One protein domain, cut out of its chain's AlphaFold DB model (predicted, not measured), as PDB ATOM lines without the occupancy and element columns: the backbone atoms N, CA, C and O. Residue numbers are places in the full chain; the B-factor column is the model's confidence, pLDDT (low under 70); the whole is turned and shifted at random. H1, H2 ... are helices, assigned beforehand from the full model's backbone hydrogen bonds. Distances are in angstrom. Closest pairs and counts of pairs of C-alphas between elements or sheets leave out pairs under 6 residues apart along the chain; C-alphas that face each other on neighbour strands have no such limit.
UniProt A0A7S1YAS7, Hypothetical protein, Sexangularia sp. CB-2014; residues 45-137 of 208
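Overview. This is residues 45 to 137 of the 208 residues of the protein "Hypothetical protein" of Sexangularia sp. CB-2014 (UniProt A0A7S1YAS7). Three helices are set apart in an open, loose arrangement in which no helix touches another: H1 takes one end of the long axis, and H2 and H3 lie toward the other. A long link with no named element, residues 64 to 96, folds back beside H1 and then crosses to the end where H2 and H3 are. The two turns at residues 62 to 67 and 92 to 98 stick out. The printed part has 93 residues with three named helices, in the order H1, H2, H3, and no named strand; its class is all helix. The whole is loose, with a radius of gyration of the C-alphas of 16.0 A and spans of 48 by 34 by 21 A.

Along the chain. H1, residues 45 to 63, begins at C-alpha 45 at (18.059, 58.221, 178.544) and measures 26.2 A from first to last C-alpha. H2, residues 97 to 114, begins at C-alpha 97 at (25.655, 72.431, 176.927) and measures 25.9 A. H3, residues 122 to 131, measures 13.9 A and ends at C-alpha 131 at (24.859, 65.023, 199.026).

Arrangement. H1 and H2 are apart, and so are H1 and H3. H2 and H3 are only just apart, with their closest C-alphas 8.2 A from each other. In H1 and H2 every O i to N i+4 pair is within hydrogen-bond range; in H3, 5 of 6 are.

Size, cuts and confidence. The C-alphas of Asp 66 and Thr 136 are the two farthest apart, at 48.8 A. The link from H1 to H2 is long, with 33 residues; that from H2 to H3 is short, with 7. The printed part has no cut. Its mean pLDDT is 78.4, and the model's confidence is low, under 70, at residue 86 and residues 114 to 137.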
ATOM      1  N   ASP A  45      17.290  59.177 177.739       75.31
ATOM      2  CA  ASP A  45      18.059  58.221 178.544       75.31
ATOM      3  C   ASP A  45      17.966  56.779 178.022       75.31
ATOM      4  O   ASP A  45      18.971  56.081 177.943       75.31
ATOM      5  N   ASP A  46      16.782  56.326 177.600       82.38
ATOM      6  CA  ASP A  46      16.587  54.937 177.167       82.38
ATOM      7  C   ASP A  46      17.237  54.614 175.817       82.38
ATOM      8  O   ASP A  46      17.784  53.519 175.642       82.38
ATOM      9  N   VAL A  47      17.212  55.564 174.878       87.69
ATOM     10  CA  VAL A  47      17.851  55.409 173.562       87.69
ATOM     11  C   VAL A  47      19.367  55.423 173.727       87.69
ATOM     12  O   VAL A  47      20.052  54.540 173.209       87.69
ATOM     13  N   LEU A  48      19.885  56.379 174.504       87.75
ATOM     14  CA  LEU A  48      21.312  56.475 174.797       87.75
ATOM     15  C   LEU A  48      21.809  55.254 175.572       87.75
ATOM     16  O   LEU A  48      22.856  54.706 175.234       87.75
ATOM     17  N   ARG A  49      21.046  54.756 176.552       88.12
ATOM     18  CA  ARG A  49      21.378  53.518 177.271       88.12
ATOM     19  C   ARG A  49      21.453  52.320 176.331       88.12
ATOM     20  O   ARG A  49      22.369  51.516 176.469       88.12
ATOM     21  N   GLY A  50      20.514  52.198 175.392       91.06
ATOM     22  CA  GLY A  50      20.541  51.143 174.375       91.06
ATOM     23  C   GLY A  50      21.809  51.200 173.524       91.06
ATOM     24  O   GLY A  50      22.522  50.203 173.425       91.06
ATOM     25  N   ALA A  51      22.139  52.382 173.002       93.25
ATOM     26  CA  ALA A  51      23.351  52.592 172.212       93.25
ATOM     27  C   ALA A  51      24.635  52.309 173.015       93.25
ATOM     28  O   ALA A  51      25.555  51.674 172.505       93.25
ATOM     29  N   MET A  52      24.683  52.723 174.285       93.94
ATOM     30  CA  MET A  52      25.811  52.432 175.175       93.94
ATOM     31  C   MET A  52      25.948  50.935 175.456       93.94
ATOM     32  O   MET A  52      27.061  50.420 175.434       93.94
ATOM     33  N   ALA A  53      24.842  50.225 175.689       94.06
ATOM     34  CA  ALA A  53      24.869  48.777 175.878       94.06
ATOM     35  C   ALA A  53      25.412  48.055 174.635       94.06
ATOM     36  O   ALA A  53      26.252  47.170 174.768       94.06
ATOM     37  N   ASP A  54      24.985  48.473 173.441       95.38
ATOM     38  CA  ASP A  54      25.446  47.899 172.172       95.38
ATOM     39  C   ASP A  54      26.934  48.153 171.936       95.38
ATOM     40  O   ASP A  54      27.677  47.233 171.590       95.38
ATOM     41  N   TYR A  55      27.379  49.387 172.179       96.69
ATOM     42  CA  TYR A  55      28.790  49.744 172.111       96.69
ATOM     43  C   TYR A  55      29.632  48.904 173.080       96.69
ATOM     44  O   TYR A  55      30.652  48.352 172.678       96.69
ATOM     45  N   LEU A  56      29.198  48.765 174.337       95.50
ATOM     46  CA  LEU A  56      29.911  47.975 175.345       95.50
ATOM     47  C   LEU A  56      29.968  46.491 174.971       95.50
ATOM     48  O   LEU A  56      31.017  45.872 175.129       95.50
ATOM     49  N   SER A  57      28.880  45.928 174.436       95.44
ATOM     50  CA  SER A  57      28.874  44.557 173.919       95.44
ATOM     51  C   SER A  57      29.900  44.368 172.803       95.44
ATOM     52  O   SER A  57      30.662  43.403 172.844       95.44
ATOM     53  N   PHE A  58      29.947  45.290 171.838       97.00
ATOM     54  CA  PHE A  58      30.902  45.231 170.732       97.00
ATOM     55  C   PHE A  58      32.350  45.384 171.215       97.00
ATOM     56  O   PHE A  58      33.184  44.529 170.930       97.00
ATOM     57  N   ALA A  59      32.638  46.432 171.992       97.00
ATOM     58  CA  ALA A  59      33.979  46.712 172.499       97.00
ATOM     59  C   ALA A  59      34.510  45.580 173.392       97.00
ATOM     60  O   ALA A  59      35.687  45.236 173.325       97.00
ATOM     61  N   TYR A  60      33.643  44.961 174.203       96.50
ATOM     62  CA  TYR A  60      34.029  43.821 175.032       96.50
ATOM     63  C   TYR A  60      34.361  42.586 174.190       96.50
ATOM     64  O   TYR A  60      35.365  41.932 174.457       96.50
ATOM     65  N   ALA A  61      33.543  42.267 173.182       96.06
ATOM     66  CA  ALA A  61      33.781  41.125 172.298       96.06
ATOM     67  C   ALA A  61      35.080  41.280 171.491       96.06
ATOM     68  O   ALA A  61      35.809  40.307 171.315       96.06
ATOM     69  N   ASP A  62      35.378  42.500 171.040       97.38
ATOM     70  CA  ASP A  62      36.616  42.822 170.325       97.38
ATOM     71  C   ASP A  62      37.849  42.677 171.232       97.38
ATOM     72  O   ASP A  62      38.839  42.042 170.870       97.38
ATOM     73  N   GLN A  63      37.769  43.197 172.460       97.50
ATOM     74  CA  GLN A  63      38.877  43.146 173.412       97.50
ATOM     75  C   GLN A  63      39.079  41.752 174.039       97.50
ATOM     76  O   GLN A  63      40.195  41.413 174.444       97.50
ATOM     77  N   TYR A  64      38.018  40.946 174.137       96.56
ATOM     78  CA  TYR A  64      38.013  39.637 174.798       96.56
ATOM     79  C   TYR A  64      37.298  38.564 173.952       96.56
ATOM     80  O   TYR A  64      36.258  38.052 174.367       96.56
ATOM     81  N   PRO A  65      37.866  38.158 172.800       94.25
ATOM     82  CA  PRO A  65      37.185  37.295 171.825       94.25
ATOM     83  C   PRO A  65      36.863  35.882 172.339       94.25
ATOM     84  O   PRO A  65      35.935  35.245 171.848       94.25
ATOM     85  N   ASP A  66      37.599  35.396 173.341       96.62
ATOM     86  CA  ASP A  66      37.415  34.058 173.924       96.62
ATOM     87  C   ASP A  66      36.464  34.039 175.135       96.62
ATOM     88  O   ASP A  66      36.322  33.004 175.798       96.62
ATOM     89  N   ARG A  67      35.853  35.181 175.482       94.31
ATOM     90  CA  ARG A  67      34.950  35.312 176.634       94.31
ATOM     91  C   ARG A  67      33.517  35.547 176.185       94.31
ATOM     92  O   ARG A  67      33.262  36.249 175.212       94.31
ATOM     93  N   ASP A  68      32.578  35.018 176.962       94.88
ATOM     94  CA  ASP A  68      31.165  35.315 176.768       94.88
ATOM     95  C   ASP A  68      30.897  36.797 177.064       94.88
ATOM     96  O   ASP A  68      31.319  37.337 178.090       94.88
ATOM     97  N   VAL A  69      30.182  37.460 176.154       93.31
ATOM     98  CA  VAL A  69      29.828  38.876 176.290       93.31
ATOM     99  C   VAL A  69      28.828  39.039 177.442       93.31
ATOM    100  O   VAL A  69      27.774  38.394 177.422       93.31
ATOM    101  N   PRO A  70      29.098  39.916 178.428       93.19
ATOM    102  CA  PRO A  70      28.147  40.194 179.496       93.19
ATOM    103  C   PRO A  70      26.809  40.729 178.958       93.19
ATOM    104  O   PRO A  70      26.777  41.395 177.916       93.19
ATOM    105  N   PRO A  71      25.688  40.510 179.667       93.06
ATOM    106  CA  PRO A  71      24.360  40.897 179.198       93.06
ATOM    107  C   PRO A  71      24.102  42.406 179.379       93.06
ATOM    108  O   PRO A  71      23.168  42.807 180.067       93.06
ATOM    109  N   PHE A  72      24.893  43.274 178.738       93.12
ATOM    110  CA  PHE A  72      24.812  44.737 178.888       93.12
ATOM    111  C   PHE A  72      23.436  45.338 178.554       93.12
ATOM    112  O   PHE A  72      23.094  46.411 179.042       93.12
ATOM    113  N   ARG A  73      22.610  44.660 177.746       91.12
ATOM    114  CA  ARG A  73      21.232  45.103 177.477       91.12
ATOM    115  C   ARG A  73      20.277  44.885 178.655       91.12
ATOM    116  O   ARG A  73      19.283  45.615 178.754       91.12
ATOM    117  N   ASP A  74      20.565  43.928 179.540       90.19
ATOM    118  CA  ASP A  74      19.759  43.677 180.733       90.19
ATOM    119  C   ASP A  74      19.865  44.866 181.698       90.19
ATOM    120  O   ASP A  74      20.941  45.212 182.183       90.19
ATOM    121  N   ARG A  75      18.718  45.484 182.001       85.50
ATOM    122  CA  ARG A  75      18.599  46.622 182.928       85.50
ATOM    123  C   ARG A  75      18.990  46.273 184.364       85.50
ATOM    124  O   ARG A  75      19.334  47.176 185.121       85.50
ATOM    125  N   LYS A  76      18.905  44.997 184.753       85.06
ATOM    126  CA  LYS A  76      19.344  44.532 186.077       85.06
ATOM    127  C   LYS A  76      20.866  44.454 186.165       85.06
ATOM    128  O   LYS A  76      21.416  44.702 187.239       85.06
ATOM    129  N   PHE A  77      21.508  44.144 185.036       87.50
ATOM    130  CA  PHE A  77      22.954  44.082 184.896       87.50
ATOM    131  C   PHE A  77      23.555  45.477 184.701       87.50
ATOM    132  O   PHE A  77      24.247  45.959 185.591       87.50
ATOM    133  N   LEU A  78      23.259  46.144 183.576       89.31
ATOM    134  CA  LEU A  78      23.713  47.506 183.289       89.31
ATOM    135  C   LEU A  78      22.653  48.507 183.740       89.31
ATOM    136  O   LEU A  78      21.684  48.807 183.028       89.31
ATOM    137  N   ARG A  79      22.850  49.030 184.945       84.31
ATOM    138  CA  ARG A  79      21.903  49.954 185.565       84.31
ATOM    139  C   ARG A  79      22.075  51.354 184.995       84.31
ATOM    140  O   ARG A  79      23.165  51.759 184.612       84.31
ATOM    141  N   SER A  80      20.999  52.125 184.967       82.25
ATOM    142  CA  SER A  80      21.086  53.552 184.661       82.25
ATOM    143  C   SER A  80      20.212  54.339 185.627       82.25
ATOM    144  O   SER A  80      19.036  54.581 185.348       82.25
ATOM    145  N   PRO A  81      20.742  54.654 186.822       77.31
ATOM    146  CA  PRO A  81      20.065  55.533 187.760       77.31
ATOM    147  C   PRO A  81      19.795  56.882 187.094       77.31
ATOM    148  O   PRO A  81      20.699  57.503 186.531       77.31
ATOM    149  N   ARG A  82      18.542  57.341 187.159       73.00
ATOM    150  CA  ARG A  82      18.174  58.642 186.604       73.00
ATOM    151  C   ARG A  82      18.760  59.743 187.478       73.00
ATOM    152  O   ARG A  82      18.390  59.876 188.644       73.00
ATOM    153  N   VAL A  83      19.620  60.570 186.895       75.94
ATOM    154  CA  VAL A  83      20.083  61.799 187.538       75.94
ATOM    155  C   VAL A  83      18.956  62.822 187.435       75.94
ATOM    156  O   VAL A  83      18.657  63.335 186.358       75.94
ATOM    157  N   GLU A  84      18.257  63.090 188.538       73.75
ATOM    158  CA  GLU A  84      17.180  64.077 188.487       73.75
ATOM    159  C   GLU A  84      17.744  65.491 188.299       73.75
ATOM    160  O   GLU A  84      18.701  65.891 188.959       73.75
ATOM    161  N   GLN A  85      17.082  66.299 187.470       73.69
ATOM    162  CA  GLN A  85      17.514  67.671 187.174       73.69
ATOM    163  C   GLN A  85      17.628  68.571 188.405       73.69
ATOM    164  O   GLN A  85      18.393  69.523 188.395       73.69
ATOM    165  N   ARG A  86      16.891  68.297 189.490       69.56
ATOM    166  CA  ARG A  86      17.011  69.085 190.729       69.56
ATOM    167  C   ARG A  86      18.371  68.925 191.415       69.56
ATOM    168  O   ARG A  86      18.707  69.721 192.289       69.56
ATOM    169  N   TYR A  87      19.117  67.891 191.047       73.38
ATOM    170  CA  TYR A  87      20.407  67.559 191.631       73.38
ATOM    171  C   TYR A  87      21.586  68.064 190.811       73.38
ATOM    172  O   TYR A  87      22.696  68.116 191.327       73.38
ATOM    173  N   VAL A  88      21.354  68.490 189.567       77.44
ATOM    174  CA  VAL A  88      22.407  68.979 188.676       77.44
ATOM    175  C   VAL A  88      22.066  70.369 188.129       77.44
ATOM    176  O   VAL A  88      20.899  70.690 187.922       77.44
ATOM    177  N   PRO A  89      23.052  71.245 187.895       79.50
ATOM    178  CA  PRO A  89      22.833  72.554 187.307       79.50
ATOM    179  C   PRO A  89      22.219  72.393 185.925       79.50
ATOM    180  O   PRO A  89      22.800  71.726 185.078       79.50
ATOM    181  N   THR A  90      21.089  73.039 185.673       82.56
ATOM    182  CA  THR A  90      20.464  73.055 184.349       82.56
ATOM    183  C   THR A  90      20.866  74.304 183.580       82.56
ATOM    184  O   THR A  90      21.145  75.367 184.157       82.56
ATOM    185  N   GLN A  91      20.929  74.183 182.257       83.81
ATOM    186  CA  GLN A  91      21.212  75.317 181.397       83.81
ATOM    187  C   GLN A  91      19.937  76.067 181.038       83.81
ATOM    188  O   GLN A  91      18.894  75.485 180.766       83.81
ATOM    189  N   ARG A  92      20.027  77.399 181.032       83.19
ATOM    190  CA  ARG A  92      18.917  78.277 180.623       83.19
ATOM    191  C   ARG A  92      18.992  78.702 179.161       83.19
ATOM    192  O   ARG A  92      18.061  79.321 178.663       83.19
ATOM    193  N   ASN A  93      20.118  78.453 178.501       81.94
ATOM    194  CA  ASN A  93      20.339  78.820 177.108       81.94
ATOM    195  C   ASN A  93      20.656  77.571 176.283       81.94
ATOM    196  O   ASN A  93      21.006  76.537 176.836       81.94
ATOM    197  N   ALA A  94      20.528  77.678 174.964       82.38
ATOM    198  CA  ALA A  94      20.690  76.545 174.058       82.38
ATOM    199  C   ALA A  94      22.151  76.248 173.670       82.38
ATOM    200  O   ALA A  94      22.397  75.267 172.978       82.38
ATOM    201  N   VAL A  95      23.111  77.098 174.051       85.06
ATOM    202  CA  VAL A  95      24.472  77.094 173.479       85.06
ATOM    203  C   VAL A  95      25.562  76.680 174.466       85.06
ATOM    204  O   VAL A  95      26.704  76.505 174.056       85.06
ATOM    205  N   ASP A  96      25.226  76.500 175.743       83.56
ATOM    206  CA  ASP A  96      26.207  76.239 176.799       83.56
ATOM    207  C   ASP A  96      26.327  74.770 177.200       83.56
ATOM    208  O   ASP A  96      27.068  74.473 178.133       83.56
ATOM    209  N   CYS A  97      25.691  73.832 176.491       86.69
ATOM    210  CA  CYS A  97      25.655  72.431 176.927       86.69
ATOM    211  C   CYS A  97      27.068  71.859 177.088       86.69
ATOM    212  O   CYS A  97      27.334  71.155 178.058       86.69
ATOM    213  N   GLY A  98      27.997  72.246 176.206       87.44
ATOM    214  CA  GLY A  98      29.410  71.882 176.304       87.44
ATOM    215  C   GLY A  98      30.093  72.399 177.575       87.44
ATOM    216  O   GLY A  98      30.852  71.661 178.192       87.44
ATOM    217  N   MET A  99      29.780  73.619 178.029       83.81
ATOM    218  CA  MET A  99      30.318  74.137 179.295       83.81
ATOM    219  C   MET A  99      29.791  73.343 180.488       83.81
ATOM    220  O   MET A  99      30.550  73.032 181.401       83.81
ATOM    221  N   TYR A 100      28.507  72.982 180.472       85.19
ATOM    222  CA  TYR A 100      27.924  72.161 181.531       85.19
ATOM    223  C   TYR A 100      28.549  70.761 181.565       85.19
ATOM    224  O   TYR A 100      28.848  70.277 182.651       85.19
ATOM    225  N   VAL A 101      28.851  70.158 180.406       87.38
ATOM    226  CA  VAL A 101      29.596  68.888 180.330       87.38
ATOM    227  C   VAL A 101      30.959  68.996 181.019       87.38
ATOM    228  O   VAL A 101      31.272  68.159 181.862       87.38
ATOM    229  N   LEU A 102      31.749  70.034 180.717       84.75
ATOM    230  CA  LEU A 102      33.061  70.236 181.352       84.75
ATOM    231  C   LEU A 102      32.940  70.370 182.874       84.75
ATOM    232  O   LEU A 102      33.702  69.771 183.631       84.75
ATOM    233  N   MET A 103      31.939  71.119 183.325       81.50
ATOM    234  CA  MET A 103      31.692  71.336 184.746       81.50
ATOM    235  C   MET A 103      31.256  70.059 185.468       81.50
ATOM    236  O   MET A 103      31.702  69.814 186.587       81.50
ATOM    237  N   TYR A 104      30.419  69.231 184.837       84.00
ATOM    238  CA  TYR A 104      30.035  67.931 185.389       84.00
ATOM    239  C   TYR A 104      31.237  66.992 185.499       84.00
ATOM    240  O   TYR A 104      31.376  66.313 186.511       84.00
ATOM    241  N   MET A 105      32.111  66.972 184.489       84.25
ATOM    242  CA  MET A 105      33.294  66.107 184.473       84.25
ATOM    243  C   MET A 105      34.295  66.478 185.564       84.25
ATOM    244  O   MET A 105      34.748  65.597 186.292       84.25
ATOM    245  N   GLU A 106      34.604  67.765 185.724       82.38
ATOM    246  CA  GLU A 106      35.477  68.214 186.812       82.38
ATOM    247  C   GLU A 106      34.895  67.874 188.176       82.38
ATOM    248  O   GLU A 106      35.585  67.297 189.014       82.38
ATOM    249  N   ARG A 107      33.606  68.166 188.389       78.00
ATOM    250  CA  ARG A 107      32.993  67.903 189.688       78.00
ATOM    251  C   ARG A 107      32.928  66.412 190.005       78.00
ATOM    252  O   ARG A 107      33.133  66.012 191.149       78.00
ATOM    253  N   LEU A 108      32.653  65.586 188.998       78.31
ATOM    254  CA  LEU A 108      32.672  64.135 189.143       78.31
ATOM    255  C   LEU A 108      34.082  63.625 189.464       78.31
ATOM    256  O   LEU A 108      34.225  62.733 190.296       78.31
ATOM    257  N   ALA A 109      35.121  64.195 188.852       78.94
ATOM    258  CA  ALA A 109      36.503  63.827 189.148       78.94
ATOM    259  C   ALA A 109      36.899  64.182 190.591       78.94
ATOM    260  O   ALA A 109      37.504  63.354 191.271       78.94
ATOM    261  N   GLU A 110      36.521  65.366 191.082       76.44
ATOM    262  CA  GLU A 110      36.716  65.764 192.487       76.44
ATOM    263  C   GLU A 110      36.049  64.764 193.441       76.44
ATOM    264  O   GLU A 110      36.700  64.216 194.327       76.44
ATOM    265  N   LEU A 111      34.780  64.442 193.183       72.50
ATOM    266  CA  LEU A 111      33.996  63.471 193.949       72.50
ATOM    267  C   LEU A 111      34.638  62.086 194.033       72.50
ATOM    268  O   LEU A 111      34.725  61.491 195.105       72.50
ATOM    269  N   VAL A 112      35.063  61.564 192.883       74.31
ATOM    270  CA  VAL A 112      35.686  60.240 192.794       74.31
ATOM    271  C   VAL A 112      37.000  60.204 193.572       74.31
ATOM    272  O   VAL A 112      37.348  59.153 194.106       74.31
ATOM    273  N   ASN A 113      37.717  61.325 193.663       72.50
ATOM    274  CA  ASN A 113      38.960  61.417 194.422       72.50
ATOM    275  C   ASN A 113      38.735  61.593 195.932       72.50
ATOM    276  O   ASN A 113      39.555  61.110 196.710       72.50
ATOM    277  N   GLU A 114      37.655  62.260 196.343       69.06
ATOM    278  CA  GLU A 114      37.339  62.515 197.755       69.06
ATOM    279  C   GLU A 114      36.840  61.256 198.484       69.06
ATOM    280  O   GLU A 114      37.283  61.003 199.601       69.06
ATOM    281  N   ASP A 115      35.983  60.437 197.858       63.81
ATOM    282  CA  ASP A 115      35.293  59.326 198.545       63.81
ATOM    283  C   ASP A 115      35.118  58.065 197.669       63.81
ATOM    284  O   ASP A 115      34.076  57.401 197.659       63.81
ATOM    285  N   ARG A 116      36.164  57.695 196.916       60.69
ATOM    286  CA  ARG A 116      36.158  56.583 195.939       60.69
ATOM    287  C   ARG A 116      35.512  55.286 196.443       60.69
ATOM    288  O   ARG A 116      34.781  54.635 195.694       60.69
ATOM    289  N   ASP A 117      35.805  54.903 197.684       59.53
ATOM    290  CA  ASP A 117      35.362  53.632 198.266       59.53
ATOM    291  C   ASP A 117      33.909  53.681 198.758       59.53
ATOM    292  O   ASP A 117      33.230  52.653 198.758       59.53
ATOM    293  N   GLN A 118      33.396  54.867 199.101       56.59
ATOM    294  CA  GLN A 118      31.990  55.051 199.462       56.59
ATOM    295  C   GLN A 118      31.103  55.249 198.228       56.59
ATOM    296  O   GLN A 118      29.949  54.838 198.250       56.59
ATOM    297  N   LEU A 119      31.614  55.789 197.118       56.31
ATOM    298  CA  LEU A 119      30.811  56.122 195.928       56.31
ATOM    299  C   LEU A 119      30.129  54.928 195.224       56.31
ATOM    300  O   LEU A 119      29.178  55.129 194.471       56.31
ATOM    301  N   MET A 120      30.613  53.699 195.422       59.00
ATOM    302  CA  MET A 120      30.306  52.553 194.547       59.00
ATOM    303  C   MET A 120      29.137  51.658 195.001       59.00
ATOM    304  O   MET A 120      28.996  50.546 194.488       59.00
ATOM    305  N   THR A 121      28.293  52.106 195.936       60.66
ATOM    306  CA  THR A 121      27.056  51.392 196.317       60.66
ATOM    307  C   THR A 121      25.821  52.057 195.699       60.66
ATOM    308  O   THR A 121      25.804  53.268 195.481       60.66
ATOM    309  N   ASP A 122      24.760  51.293 195.419       53.41
ATOM    310  CA  ASP A 122      23.526  51.823 194.803       53.41
ATOM    311  C   ASP A 122      22.871  52.946 195.629       53.41
ATOM    312  O   ASP A 122      22.302  53.899 195.084       53.41
ATOM    313  N   GLU A 123      22.955  52.838 196.956       57.81
ATOM    314  CA  GLU A 123      22.470  53.856 197.886       57.81
ATOM    315  C   GLU A 123      23.362  55.105 197.827       57.81
ATOM    316  O   GLU A 123      22.856  56.228 197.787       57.81
ATOM    317  N   ASN A 124      24.678  54.920 197.677       59.47
ATOM    318  CA  ASN A 124      25.639  56.011 197.588       59.47
ATOM    319  C   ASN A 124      25.694  56.703 196.229       59.47
ATOM    320  O   ASN A 124      26.039  57.872 196.199       59.47
ATOM    321  N   ILE A 125      25.279  56.084 195.123       60.84
ATOM    322  CA  ILE A 125      25.152  56.786 193.830       60.84
ATOM    323  C   ILE A 125      24.010  57.808 193.895       60.84
ATOM    324  O   ILE A 125      24.173  58.969 193.513       60.84
ATOM    325  N   ASN A 126      22.860  57.411 194.449       55.91
ATOM    326  CA  ASN A 126      21.752  58.333 194.691       55.91
ATOM    327  C   ASN A 126      22.103  59.355 195.779       55.91
ATOM    328  O   ASN A 126      21.731  60.524 195.657       55.91
ATOM    329  N   ASN A 127      22.849  58.953 196.814       55.72
ATOM    330  CA  ASN A 127      23.345  59.888 197.818       55.72
ATOM    331  C   ASN A 127      24.455  60.791 197.281       55.72
ATOM    332  O   ASN A 127      24.503  61.919 197.713       55.72
ATOM    333  N   MET A 128      25.276  60.411 196.308       57.56
ATOM    334  CA  MET A 128      26.275  61.277 195.668       57.56
ATOM    335  C   MET A 128      25.574  62.394 194.891       57.56
ATOM    336  O   MET A 128      25.918  63.568 195.023       57.56
ATOM    337  N   ILE A 129      24.524  62.021 194.156       57.19
ATOM    338  CA  ILE A 129      23.634  62.948 193.456       57.19
ATOM    339  C   ILE A 129      22.885  63.861 194.463       57.19
ATOM    340  O   ILE A 129      22.620  65.019 194.162       57.19
ATOM    341  N   ARG A 130      22.562  63.387 195.679       50.62
ATOM    342  CA  ARG A 130      21.847  64.164 196.722       50.62
ATOM    343  C   ARG A 130      22.742  64.996 197.656       50.62
ATOM    344  O   ARG A 130      22.352  66.101 198.022       50.62
ATOM    345  N   LEU A 131      23.886  64.456 198.077       45.00
ATOM    346  CA  LEU A 131      24.859  65.023 199.026       45.00
ATOM    347  C   LEU A 131      25.518  66.243 198.419       45.00
ATOM    348  O   LEU A 131      25.740  67.242 199.100       45.00
ATOM    349  N   GLN A 132      25.766  66.194 197.116       52.59
ATOM    350  CA  GLN A 132      26.170  67.370 196.395       52.59
ATOM    351  C   GLN A 132      24.947  67.975 195.726       52.59
ATOM    352  O   GLN A 132      24.608  67.662 194.591       52.59
ATOM    353  N   GLN A 133      24.294  68.896 196.427       54.50
ATOM    354  CA  GLN A 133      23.466  69.908 195.785       54.50
ATOM    355  C   GLN A 133      24.359  70.712 194.820       54.50
ATOM    356  O   GLN A 133      24.797  71.814 195.147       54.50
ATOM    357  N   TRP A 134      24.657  70.184 193.625       60.78
ATOM    358  CA  TRP A 134      25.463  70.877 192.605       60.78
ATOM    359  C   TRP A 134      24.839  72.240 192.248       60.78
ATOM    360  O   TRP A 134      25.492  73.156 191.747       60.78
ATOM    361  N   THR A 135      23.547  72.371 192.541       51.12
ATOM    362  CA  THR A 135      22.673  73.510 192.306       51.12
ATOM    363  C   THR A 135      22.957  74.746 193.161       51.12
ATOM    364  O   THR A 135      22.531  75.828 192.758       51.12
ATOM    365  N   THR A 136      23.693  74.673 194.278       50.41
ATOM    366  CA  THR A 136      23.935  75.875 195.107       50.41
ATOM    367  C   THR A 136      25.078  76.772 194.619       50.41
ATOM    368  O   THR A 136      25.088  77.953 194.969       50.41
ATOM    369  N   SER A 137      25.996  76.293 193.767       50.09
ATOM    370  CA  SER A 137      27.230  77.052 193.462       50.09
ATOM    371  C   SER A 137      27.380  77.540 192.014       50.09
ATOM    372  O   SER A 137      28.122  78.489 191.746       50.09
TER     373      SER A 137